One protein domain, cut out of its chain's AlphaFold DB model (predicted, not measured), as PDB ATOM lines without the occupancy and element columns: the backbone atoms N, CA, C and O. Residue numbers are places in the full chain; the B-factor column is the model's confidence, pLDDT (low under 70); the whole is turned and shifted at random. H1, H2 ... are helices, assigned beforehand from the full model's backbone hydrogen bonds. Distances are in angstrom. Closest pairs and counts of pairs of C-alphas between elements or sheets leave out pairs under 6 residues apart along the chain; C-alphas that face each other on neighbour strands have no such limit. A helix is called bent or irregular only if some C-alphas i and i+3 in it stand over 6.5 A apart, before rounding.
ATOM      1  N   LEU A  10     149.972 164.932  91.926       89.81
ATOM      2  CA  LEU A  10     151.288 165.035  92.586       89.81
ATOM      3  C   LEU A  10     151.260 165.320  94.105       89.81
ATOM      4  O   LEU A  10     152.276 165.129  94.775       89.81
ATOM      5  N   ALA A  11     150.148 165.811  94.654       91.62
ATOM      6  CA  ALA A  11     149.968 165.984  96.097       91.62
ATOM      7  C   ALA A  11     149.386 164.711  96.731       91.62
ATOM      8  O   ALA A  11     149.924 164.247  97.731       91.62
ATOM      9  N   ALA A  12     148.400 164.075  96.088       90.44
ATOM     10  CA  ALA A  12     147.871 162.771  96.484       90.44
ATOM     11  C   ALA A  12     148.980 161.710  96.562       90.44
ATOM     12  O   ALA A  12     149.110 161.033  97.577       90.44
ATOM     13  N   ALA A  13     149.848 161.648  95.547       91.12
ATOM     14  CA  ALA A  13     151.044 160.804  95.534       91.12
ATOM     15  C   ALA A  13     151.904 160.974  96.809       91.12
ATOM     16  O   ALA A  13     152.329 159.998  97.419       91.12
ATOM     17  N   LYS A  14     152.090 162.214  97.287       91.31
ATOM     18  CA  LYS A  14     152.860 162.530  98.508       91.31
ATOM     19  C   LYS A  14     152.094 162.292  99.815       91.31
ATOM     20  O   LYS A  14     152.726 162.095 100.858       91.31
ATOM     21  N   GLU A  15     150.763 162.334  99.781       88.44
ATOM     22  CA  GLU A  15     149.896 161.995 100.915       88.44
ATOM     23  C   GLU A  15     149.810 160.482 101.140       88.44
ATOM     24  O   GLU A  15     149.878 160.042 102.282       88.44
ATOM     25  N   PHE A  16     149.695 159.700 100.065       91.38
ATOM     26  CA  PHE A  16     149.659 158.236 100.109       91.38
ATOM     27  C   PHE A  16     151.056 157.589 100.028       91.38
ATOM     28  O   PHE A  16     151.153 156.375 100.091       91.38
ATOM     29  N   ASN A  17     152.136 158.376  99.929       91.94
ATOM     30  CA  ASN A  17     153.535 157.918  99.863       91.94
ATOM     31  C   ASN A  17     153.886 157.021  98.651       91.94
ATOM     32  O   ASN A  17     154.688 156.095  98.754       91.94
ATOM     33  N   ILE A  18     153.281 157.294  97.493       91.44
ATOM     34  CA  ILE A  18     153.315 156.445  96.292       91.44
ATOM     35  C   ILE A  18     153.838 157.236  95.086       91.44
ATOM     36  O   ILE A  18     153.699 158.458  95.007       91.44
ATOM     37  N   GLY A  19     154.458 156.538  94.132       92.19
ATOM     38  CA  GLY A  19     154.904 157.119  92.866       92.19
ATOM     39  C   GLY A  19     153.752 157.706  92.043       92.19
ATOM     40  O   GLY A  19     152.622 157.221  92.071       92.19
ATOM     41  N   GLN A  20     154.034 158.755  91.268       90.19
ATOM     42  CA  GLN A  20     153.022 159.363  90.403       90.19
ATOM     43  C   GLN A  20     152.470 158.345  89.393       90.19
ATOM     44  O   GLN A  20     151.261 158.245  89.207       90.19
ATOM     45  N   ASP A  21     153.355 157.571  88.770       92.19
ATOM     46  CA  ASP A  21     152.989 156.676  87.674       92.19
ATOM     47  C   ASP A  21     152.269 155.419  88.182       92.19
ATOM     48  O   ASP A  21     151.311 154.975  87.561       92.19
ATOM     49  N   THR A  22     152.613 154.919  89.375       91.88
ATOM     50  CA  THR A  22     151.868 153.828  90.027       91.88
ATOM     51  C   THR A  22     150.477 154.258  90.504       91.88
ATOM     52  O   THR A  22     149.548 153.455  90.456       91.88
ATOM     53  N   LEU A  23     150.293 155.527  90.894       91.00
ATOM     54  CA  LEU A  23     148.970 156.112  91.150       91.00
ATOM     55  C   LEU A  23     148.152 156.224  89.848       91.00
ATOM     56  O   LEU A  23     146.971 155.872  89.831       91.00
ATOM     57  N   ILE A  24     148.779 156.667  88.752       91.25
ATOM     58  CA  ILE A  24     148.158 156.749  87.419       91.25
ATOM     59  C   ILE A  24     147.722 155.360  86.939       91.25
ATOM     60  O   ILE A  24     146.559 155.175  86.590       91.25
ATOM     61  N   ASP A  25     148.613 154.371  86.967       92.38
ATOM     62  CA  ASP A  25     148.320 153.015  86.501       92.38
ATOM     63  C   ASP A  25     147.266 152.319  87.381       92.38
ATOM     64  O   ASP A  25     146.437 151.570  86.864       92.38
ATOM     65  N   PHE A  26     147.215 152.619  88.684       93.19
ATOM     66  CA  PHE A  26     146.121 152.183  89.555       93.19
ATOM     67  C   PHE A  26     144.761 152.756  89.128       93.19
ATOM     68  O   PHE A  26     143.795 152.005  88.992       93.19
ATOM     69  N   LEU A  27     144.668 154.071  88.900       91.00
ATOM     70  CA  LEU A  27     143.410 154.705  88.499       91.00
ATOM     71  C   LEU A  27     142.971 154.254  87.093       91.00
ATOM     72  O   LEU A  27     141.790 153.979  86.892       91.00
ATOM     73  N   VAL A  28     143.908 154.063  86.159       92.88
ATOM     74  CA  VAL A  28     143.625 153.444  84.850       92.88
ATOM     75  C   VAL A  28     143.118 152.006  85.019       92.88
ATOM     76  O   VAL A  28     142.123 151.631  84.403       92.88
ATOM     77  N   LYS A  29     143.714 151.212  85.920       94.38
ATOM     78  CA  LYS A  29     143.252 149.850  86.253       94.38
ATOM     79  C   LYS A  29     141.874 149.818  86.935       94.38
ATOM     80  O   LYS A  29     141.184 148.806  86.839       94.38
ATOM     81  N   LYS A  30     141.450 150.904  87.592       90.94
ATOM     82  CA  LYS A  30     140.077 151.101  88.105       90.94
ATOM     83  C   LYS A  30     139.097 151.641  87.047       90.94
ATOM     84  O   LYS A  30     137.914 151.750  87.352       90.94
ATOM     85  N   GLY A  31     139.554 151.938  85.828       89.19
ATOM     86  CA  GLY A  31     138.716 152.359  84.699       89.19
ATOM     87  C   GLY A  31     138.673 153.867  84.423       89.19
ATOM     88  O   GLY A  31     137.869 154.295  83.599       89.19
ATOM     89  N   PHE A  32     139.512 154.685  85.069       87.31
ATOM     90  CA  PHE A  32     139.581 156.125  84.788       87.31
ATOM     91  C   PHE A  32     140.468 156.437  83.569       87.31
ATOM     92  O   PHE A  32     141.544 155.862  83.402       87.31
ATOM     93  N   SER A  33     140.044 157.394  82.739       85.88
ATOM     94  CA  SER A  33     140.761 157.826  81.531       85.88
ATOM     95  C   SER A  33     142.168 158.353  81.831       85.88
ATOM     96  O   SER A  33     142.353 159.232  82.677       85.88
ATOM     97  N   LYS A  34     143.177 157.876  81.086       84.12
ATOM     98  CA  LYS A  34     144.577 158.314  81.255       84.12
ATOM     99  C   LYS A  34     144.779 159.795  80.903       84.12
ATOM    100  O   LYS A  34     145.667 160.438  81.456       84.12
ATOM    101  N   ASP A  35     143.923 160.351  80.051       82.12
ATOM    102  CA  ASP A  35     143.956 161.756  79.642       82.12
ATOM    103  C   ASP A  35     143.593 162.736  80.763       82.12
ATOM    104  O   ASP A  35     144.108 163.852  80.772       82.12
ATOM    105  N   ASP A  36     142.775 162.345  81.741       79.00
ATOM    106  CA  ASP A  36     142.457 163.183  82.907       79.00
ATOM    107  C   ASP A  36     143.556 163.127  83.983       79.00
ATOM    108  O   ASP A  36     143.747 164.067  84.756       79.00
ATOM    109  N   LEU A  37     144.358 162.061  83.970       81.94
ATOM    110  CA  LEU A  37     145.444 161.753  84.907       81.94
ATOM    111  C   LEU A  37     146.745 162.527  84.599       81.94
ATOM    112  O   LEU A  37     147.859 162.011  84.705       81.94
ATOM    113  N   LYS A  38     146.620 163.811  84.248       84.25
ATOM    114  CA  LYS A  38     147.772 164.704  84.040       84.25
ATOM    115  C   LYS A  38     148.463 165.003  85.390       84.25
ATOM    116  O   LYS A  38     147.763 165.265  86.368       84.25
ATOM    117  N   PRO A  39     149.809 165.095  85.464       79.88
ATOM    118  CA  PRO A  39     150.565 165.369  86.704       79.88
ATOM    119  C   PRO A  39     150.054 166.540  87.563       79.88
ATOM    120  O   PRO A  39     150.127 166.527  88.795       79.88
ATOM    121  N   THR A  40     149.542 167.578  86.899       82.75
ATOM    122  CA  THR A  40     149.075 168.840  87.489       82.75
ATOM    123  C   THR A  40     147.556 168.911  87.694       82.75
ATOM    124  O   THR A  40     147.074 169.906  88.254       82.75
ATOM    125  N   ALA A  41     146.807 167.887  87.267       87.31
ATOM    126  CA  ALA A  41     145.358 167.801  87.429       87.31
ATOM    127  C   ALA A  41     144.956 167.662  88.904       87.31
ATOM    128  O   ALA A  41     145.733 167.188  89.740       87.31
ATOM    129  N   LYS A  42     143.730 168.089  89.219       89.19
ATOM    130  CA  LYS A  42     143.043 167.767  90.476       89.19
ATOM    131  C   LYS A  42     142.410 166.384  90.331       89.19
ATOM    132  O   LYS A  42     141.866 166.101  89.267       89.19
ATOM    133  N   LEU A  43     142.466 165.559  91.373       88.06
ATOM    134  CA  LEU A  43     141.700 164.312  91.387       88.06
ATOM    135  C   LEU A  43     140.199 164.606  91.484       88.06
ATOM    136  O   LEU A  43     139.798 165.565  92.144       88.06
ATOM    137  N   GLN A  44     139.388 163.760  90.856       88.88
ATOM    138  CA  GLN A  44     137.943 163.695  91.091       88.88
ATOM    139  C   GLN A  44     137.646 163.008  92.435       88.88
ATOM    140  O   GLN A  44     138.497 162.295  92.975       88.88
ATOM    141  N   GLU A  45     136.434 163.182  92.966       88.62
ATOM    142  CA  GLU A  45     136.052 162.572  94.247       88.62
ATOM    143  C   GLU A  45     136.136 161.038  94.200       88.62
ATOM    144  O   GLU A  45     136.762 160.433  95.072       88.62
ATOM    145  N   ASP A  46     135.616 160.410  93.144       89.31
ATOM    146  CA  ASP A  46     135.638 158.951  92.970       89.31
ATOM    147  C   ASP A  46     137.065 158.394  92.867       89.31
ATOM    148  O   ASP A  46     137.380 157.349  93.438       89.31
ATOM    149  N   GLN A  47     137.957 159.131  92.198       88.31
ATOM    150  CA  GLN A  47     139.378 158.791  92.100       88.31
ATOM    151  C   GLN A  47     140.044 158.838  93.479       88.31
ATOM    152  O   GLN A  47     140.760 157.907  93.849       88.31
ATOM    153  N   TYR A  48     139.792 159.895  94.260       90.81
ATOM    154  CA  TYR A  48     140.348 160.039  95.606       90.81
ATOM    155  C   TYR A  48     139.769 159.001  96.587       90.81
ATOM    156  O   TYR A  48     140.514 158.447  97.395       90.81
ATOM    157  N   ARG A  49     138.478 158.652  96.471       91.00
ATOM    158  CA  ARG A  49     137.844 157.556  97.229       91.00
ATOM    159  C   ARG A  49     138.462 156.195  96.895       91.00
ATOM    160  O   ARG A  49     138.798 155.450  97.813       91.00
ATOM    161  N   ALA A  50     138.668 155.889  95.610       90.50
ATOM    162  CA  ALA A  50     139.329 154.656  95.177       90.50
ATOM    163  C   ALA A  50     140.784 154.574  95.674       90.50
ATOM    164  O   ALA A  50     141.213 153.523  96.143       90.50
ATOM    165  N   LEU A  51     141.518 155.691  95.633       91.00
ATOM    166  CA  LEU A  51     142.860 155.830  96.210       91.00
ATOM    167  C   LEU A  51     142.873 155.577  97.723       91.00
ATOM    168  O   LEU A  51     143.715 154.829  98.215       91.00
ATOM    169  N   GLN A  52     141.931 156.167  98.461       90.31
ATOM    170  CA  GLN A  52     141.848 156.005  99.910       90.31
ATOM    171  C   GLN A  52     141.490 154.570 100.326       90.31
ATOM    172  O   GLN A  52     141.972 154.122 101.363       90.31
ATOM    173  N   ALA A  53     140.694 153.839  99.541       91.69
ATOM    174  CA  ALA A  53     140.309 152.463  99.861       91.69
ATOM    175  C   ALA A  53     141.510 151.497  99.917       91.69
ATOM    176  O   ALA A  53     141.604 150.695 100.845       91.69
ATOM    177  N   GLU A  54     142.438 151.600  98.962       90.88
ATOM    178  CA  GLU A  54     143.609 150.715  98.875       90.88
ATOM    179  C   GLU A  54     144.793 151.267  99.691       90.88
ATOM    180  O   GLU A  54     145.383 150.570 100.513       90.88
ATOM    181  N   PHE A  55     145.116 152.555  99.517       93.00
ATOM    182  CA  PHE A  55     146.372 153.158  99.991       93.00
ATOM    183  C   PHE A  55     146.252 153.909 101.327       93.00
ATOM    184  O   PHE A  55     147.167 154.616 101.759       93.00
ATOM    185  N   GLN A  56     145.138 153.724 102.041       91.31
ATOM    186  CA  GLN A  56     145.047 154.054 103.467       91.31
ATOM    187  C   GLN A  56     146.163 153.389 104.289       91.31
ATOM    188  O   GLN A  56     146.642 153.996 105.245       91.31
ATOM    189  N   GLY A  57     146.612 152.188 103.895       92.44
ATOM    190  CA  GLY A  57     147.728 151.485 104.527       92.44
ATOM    191  C   GLY A  57     149.009 152.317 104.521       92.44
ATOM    192  O   GLY A  57     149.556 152.599 105.585       92.44
ATOM    193  N   ASP A  58     149.435 152.789 103.349       90.50
ATOM    194  CA  ASP A  58     150.649 153.590 103.164       90.50
ATOM    195  C   ASP A  58     150.548 154.981 103.807       90.50
ATOM    196  O   ASP A  58     151.491 155.433 104.459       90.50
ATOM    197  N   LYS A  59     149.380 155.636 103.723       90.81
ATOM    198  CA  LYS A  59     149.115 156.918 104.408       90.81
ATOM    199  C   LYS A  59     149.212 156.780 105.931       90.81
ATOM    200  O   LYS A  59     149.796 157.631 106.598       90.81
ATOM    201  N   VAL A  60     148.694 155.684 106.491       91.75
ATOM    202  CA  VAL A  60     148.816 155.368 107.923       91.75
ATOM    203  C   VAL A  60     150.234 154.917 108.284       91.75
ATOM    204  O   VAL A  60     150.712 155.278 109.355       91.75
ATOM    205  N   ALA A  61     150.931 154.174 107.422       90.81
ATOM    206  CA  ALA A  61     152.318 153.766 107.638       90.81
ATOM    207  C   ALA A  61     153.264 154.974 107.668       90.81
ATOM    208  O   ALA A  61     154.111 155.049 108.553       90.81
ATOM    209  N   LYS A  62     153.060 155.950 106.776       88.38
ATOM    210  CA  LYS A  62     153.775 157.228 106.778       88.38
ATOM    211  C   LYS A  62     153.507 158.017 108.060       88.38
ATOM    212  O   LYS A  62     154.449 158.307 108.780       88.38
ATOM    213  N   ASN A  63     152.240 158.262 108.408       89.12
ATOM    214  CA  ASN A  63     151.894 158.977 109.644       89.12
ATOM    215  C   ASN A  63     152.454 158.277 110.901       89.12
ATOM    216  O   ASN A  63     152.883 158.942 111.840       89.12
ATOM    217  N   LYS A  64     152.473 156.935 110.922       89.75
ATOM    218  CA  LYS A  64     153.112 156.149 111.988       89.75
ATOM    219  C   LYS A  64     154.630 156.296 111.979       89.75
ATOM    220  O   LYS A  64     155.198 156.401 113.054       89.75
ATOM    221  N   ALA A  65     155.286 156.310 110.820       88.62
ATOM    222  CA  ALA A  65     156.724 156.547 110.723       88.62
ATOM    223  C   ALA A  65     157.082 157.956 111.217       88.62
ATOM    224  O   ALA A  65     157.917 158.074 112.106       88.62
ATOM    225  N   ASP A  66     156.369 158.988 110.756       87.69
ATOM    226  CA  ASP A  66     156.533 160.381 111.193       87.69
ATOM    227  C   ASP A  66     156.323 160.534 112.723       87.69
ATOM    228  O   ASP A  66     156.973 161.352 113.369       87.69
ATOM    229  N   GLN A  67     155.449 159.717 113.332       85.12
ATOM    230  CA  GLN A  67     155.198 159.684 114.784       85.12
ATOM    231  C   GLN A  67     156.182 158.789 115.575       85.12
ATOM    232  O   GLN A  67     156.356 158.979 116.781       85.12
ATOM    233  N   VAL A  68     156.812 157.805 114.926       85.19
ATOM    234  CA  VAL A  68     157.729 156.811 115.523       85.19
ATOM    235  C   VAL A  68     159.196 157.084 115.143       85.19
ATOM    236  O   VAL A  68     160.094 156.358 115.576       85.19
ATOM    237  N   GLU A  69     159.488 158.182 114.436       75.56
ATOM    238  CA  GLU A  69     160.840 158.731 114.261       75.56
ATOM    239  C   GLU A  69     161.331 159.380 115.575       75.56
ATOM    240  O   GLU A  69     161.504 160.587 115.736       75.56
ATOM    241  N   ILE A  70     161.516 158.502 116.561       67.00
ATOM    242  CA  ILE A  70     161.974 158.758 117.924       67.00
ATOM    243  C   ILE A  70     163.270 159.587 117.887       67.00
ATOM    244  O   ILE A  70     164.150 159.282 117.077       67.00
ATOM    245  N   PRO A  71     163.452 160.578 118.791       66.06
ATOM    246  CA  PRO A  71     164.542 161.562 118.750       66.06
ATOM    247  C   PRO A  71     165.932 160.988 119.107       66.06
ATOM    248  O   PRO A  71     166.616 161.421 120.038       66.06
ATOM    249  N   LYS A  72     166.403 160.025 118.312       60.88
ATOM    250  CA  LYS A  72     167.702 159.356 118.443       60.88
ATOM    251  C   LYS A  72     168.875 160.289 118.125       60.88
ATOM    252  O   LYS A  72     169.967 160.078 118.641       60.88
ATOM    253  N   VAL A  73     168.620 161.362 117.369       55.50
ATOM    254  CA  VAL A  73     169.560 162.473 117.132       55.50
ATOM    255  C   VAL A  73     169.685 163.391 118.361       55.50
ATOM    256  O   VAL A  73     170.782 163.851 118.676       55.50
ATOM    257  N   ALA A  74     168.608 163.603 119.129       57.00
ATOM    258  CA  ALA A  74     168.663 164.444 120.332       57.00
ATOM    259  C   ALA A  74     169.512 163.806 121.447       57.00
ATOM    260  O   ALA A  74     170.282 164.491 122.122       57.00
ATOM    261  N   GLN A  75     169.448 162.476 121.605       55.66
ATOM    262  CA  GLN A  75     170.277 161.776 122.595       55.66
ATOM    263  C   GLN A  75     171.782 161.781 122.266       55.66
ATOM    264  O   GLN A  75     172.591 161.662 123.187       55.66
ATOM    265  N   SER A  76     172.183 161.975 121.002       56.47
ATOM    266  CA  SER A  76     173.601 162.171 120.651       56.47
ATOM    267  C   SER A  76     174.158 163.547 121.038       56.47
ATOM    268  O   SER A  76     175.360 163.651 121.275       56.47
ATOM    269  N   GLU A  77     173.323 164.583 121.158       55.50
ATOM    270  CA  GLU A  77     173.763 165.903 121.643       55.50
ATOM    271  C   GLU A  77     173.698 166.011 123.172       55.50
ATOM    272  O   GLU A  77     174.612 166.557 123.794       55.50
ATOM    273  N   ALA A  78     172.677 165.411 123.797       56.50
ATOM    274  CA  ALA A  78     172.536 165.363 125.254       56.50
ATOM    275  C   ALA A  78     173.729 164.682 125.960       56.50
ATOM    276  O   ALA A  78     174.030 165.002 127.106       56.50
ATOM    277  N   ARG A  79     174.439 163.776 125.271       57.97
ATOM    278  CA  ARG A  79     175.678 163.151 125.771       57.97
ATOM    279  C   ARG A  79     176.946 163.989 125.582       57.97
ATOM    280  O   ARG A  79     177.957 163.627 126.158       57.97
ATOM    281  N   LYS A  80     176.919 165.073 124.799       58.62
ATOM    282  CA  LYS A  80     178.081 165.967 124.631       58.62
ATOM    283  C   LYS A  80     178.048 167.149 125.591       58.62
ATOM    284  O   LYS A  80     179.070 167.476 126.174       58.62
TER     285      LYS A  80
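AT A GLANCE: This is residues 10 to 80 of the 323 residues of a protein of Chitinophagaceae bacterium (UniProt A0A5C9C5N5). What shape does the model have? It is a small head with a long tail: H1, H2, the first arm of the bent helix H3 and a long loop, residues 30 to 44, make the head, and residues 64 to 80, with the end of H3 and then H4, stick out and make much of the length. What is it built of? The printed part has 71 residues, all helix by class, with four named helices in the order H1, H2, H3, H4 and no named strand. It is only just extended, close to loose, with a radius of gyration of the C-alphas of 16.9 A and spans of 57 by 22 by 17 A.

IN THESE COORDINATES: Where is the longest helix? H3, residues 45 to 68, was assigned as one helix by its hydrogen bonds but is bent, with C-alphas 54 and 57 7.0 A apart. Its arms are H3a, residues 45 to 54, 14.8 A long from C-alpha 45 at (136.052, 162.572, 94.247), and H3b, residues 57 to 68, 15.8 A. Where are the others? H1 is residues 10 to 15, H2 is residues 20 to 29, 14.3 A, and H4 is residues 72 to 78, ending at C-alpha 78 at (172.536, 165.363, 125.254).

HOW THE PARTS SIT: How do the arms stand? H3a and H3b are at a steep tilt of 68 degrees, only just short of about perpendicular. What do they meet? H3a and H2 touch, about perpendicular at 80 degrees, the closest C-alphas being those of Leu 27 and Gln 47, 6.8 A. H3b and H1 are close but not clearly touching, closest at C-alphas Glu 15 and Lys 59, 6.2 A. H1 and H2 only just touch, with 3 pairs of C-alphas within 8 A, and only at the corner, closest at Ala 13 and Gln 20, 5.7 A; H4 is apart from H1, H2, H3a and H3b. How are the backbones? In H2 and H3b every O i to N i+4 pair is within hydrogen-bond range; in H1 it is 1 of 2, in H3a 5 of 6, and in H4 1 of 3, with 2 of 4 O i to N i+3 pairs.

THE WHOLE: How large is it? The two C-alphas farthest apart, those of Gly 31 and Lys 80, are 57.7 A apart. Which links are long? H2 to H3 is a long link of 15 residues, and the printed part has no cut. Where is confidence low? Residues 70 to 80 are under 70 in pLDDT.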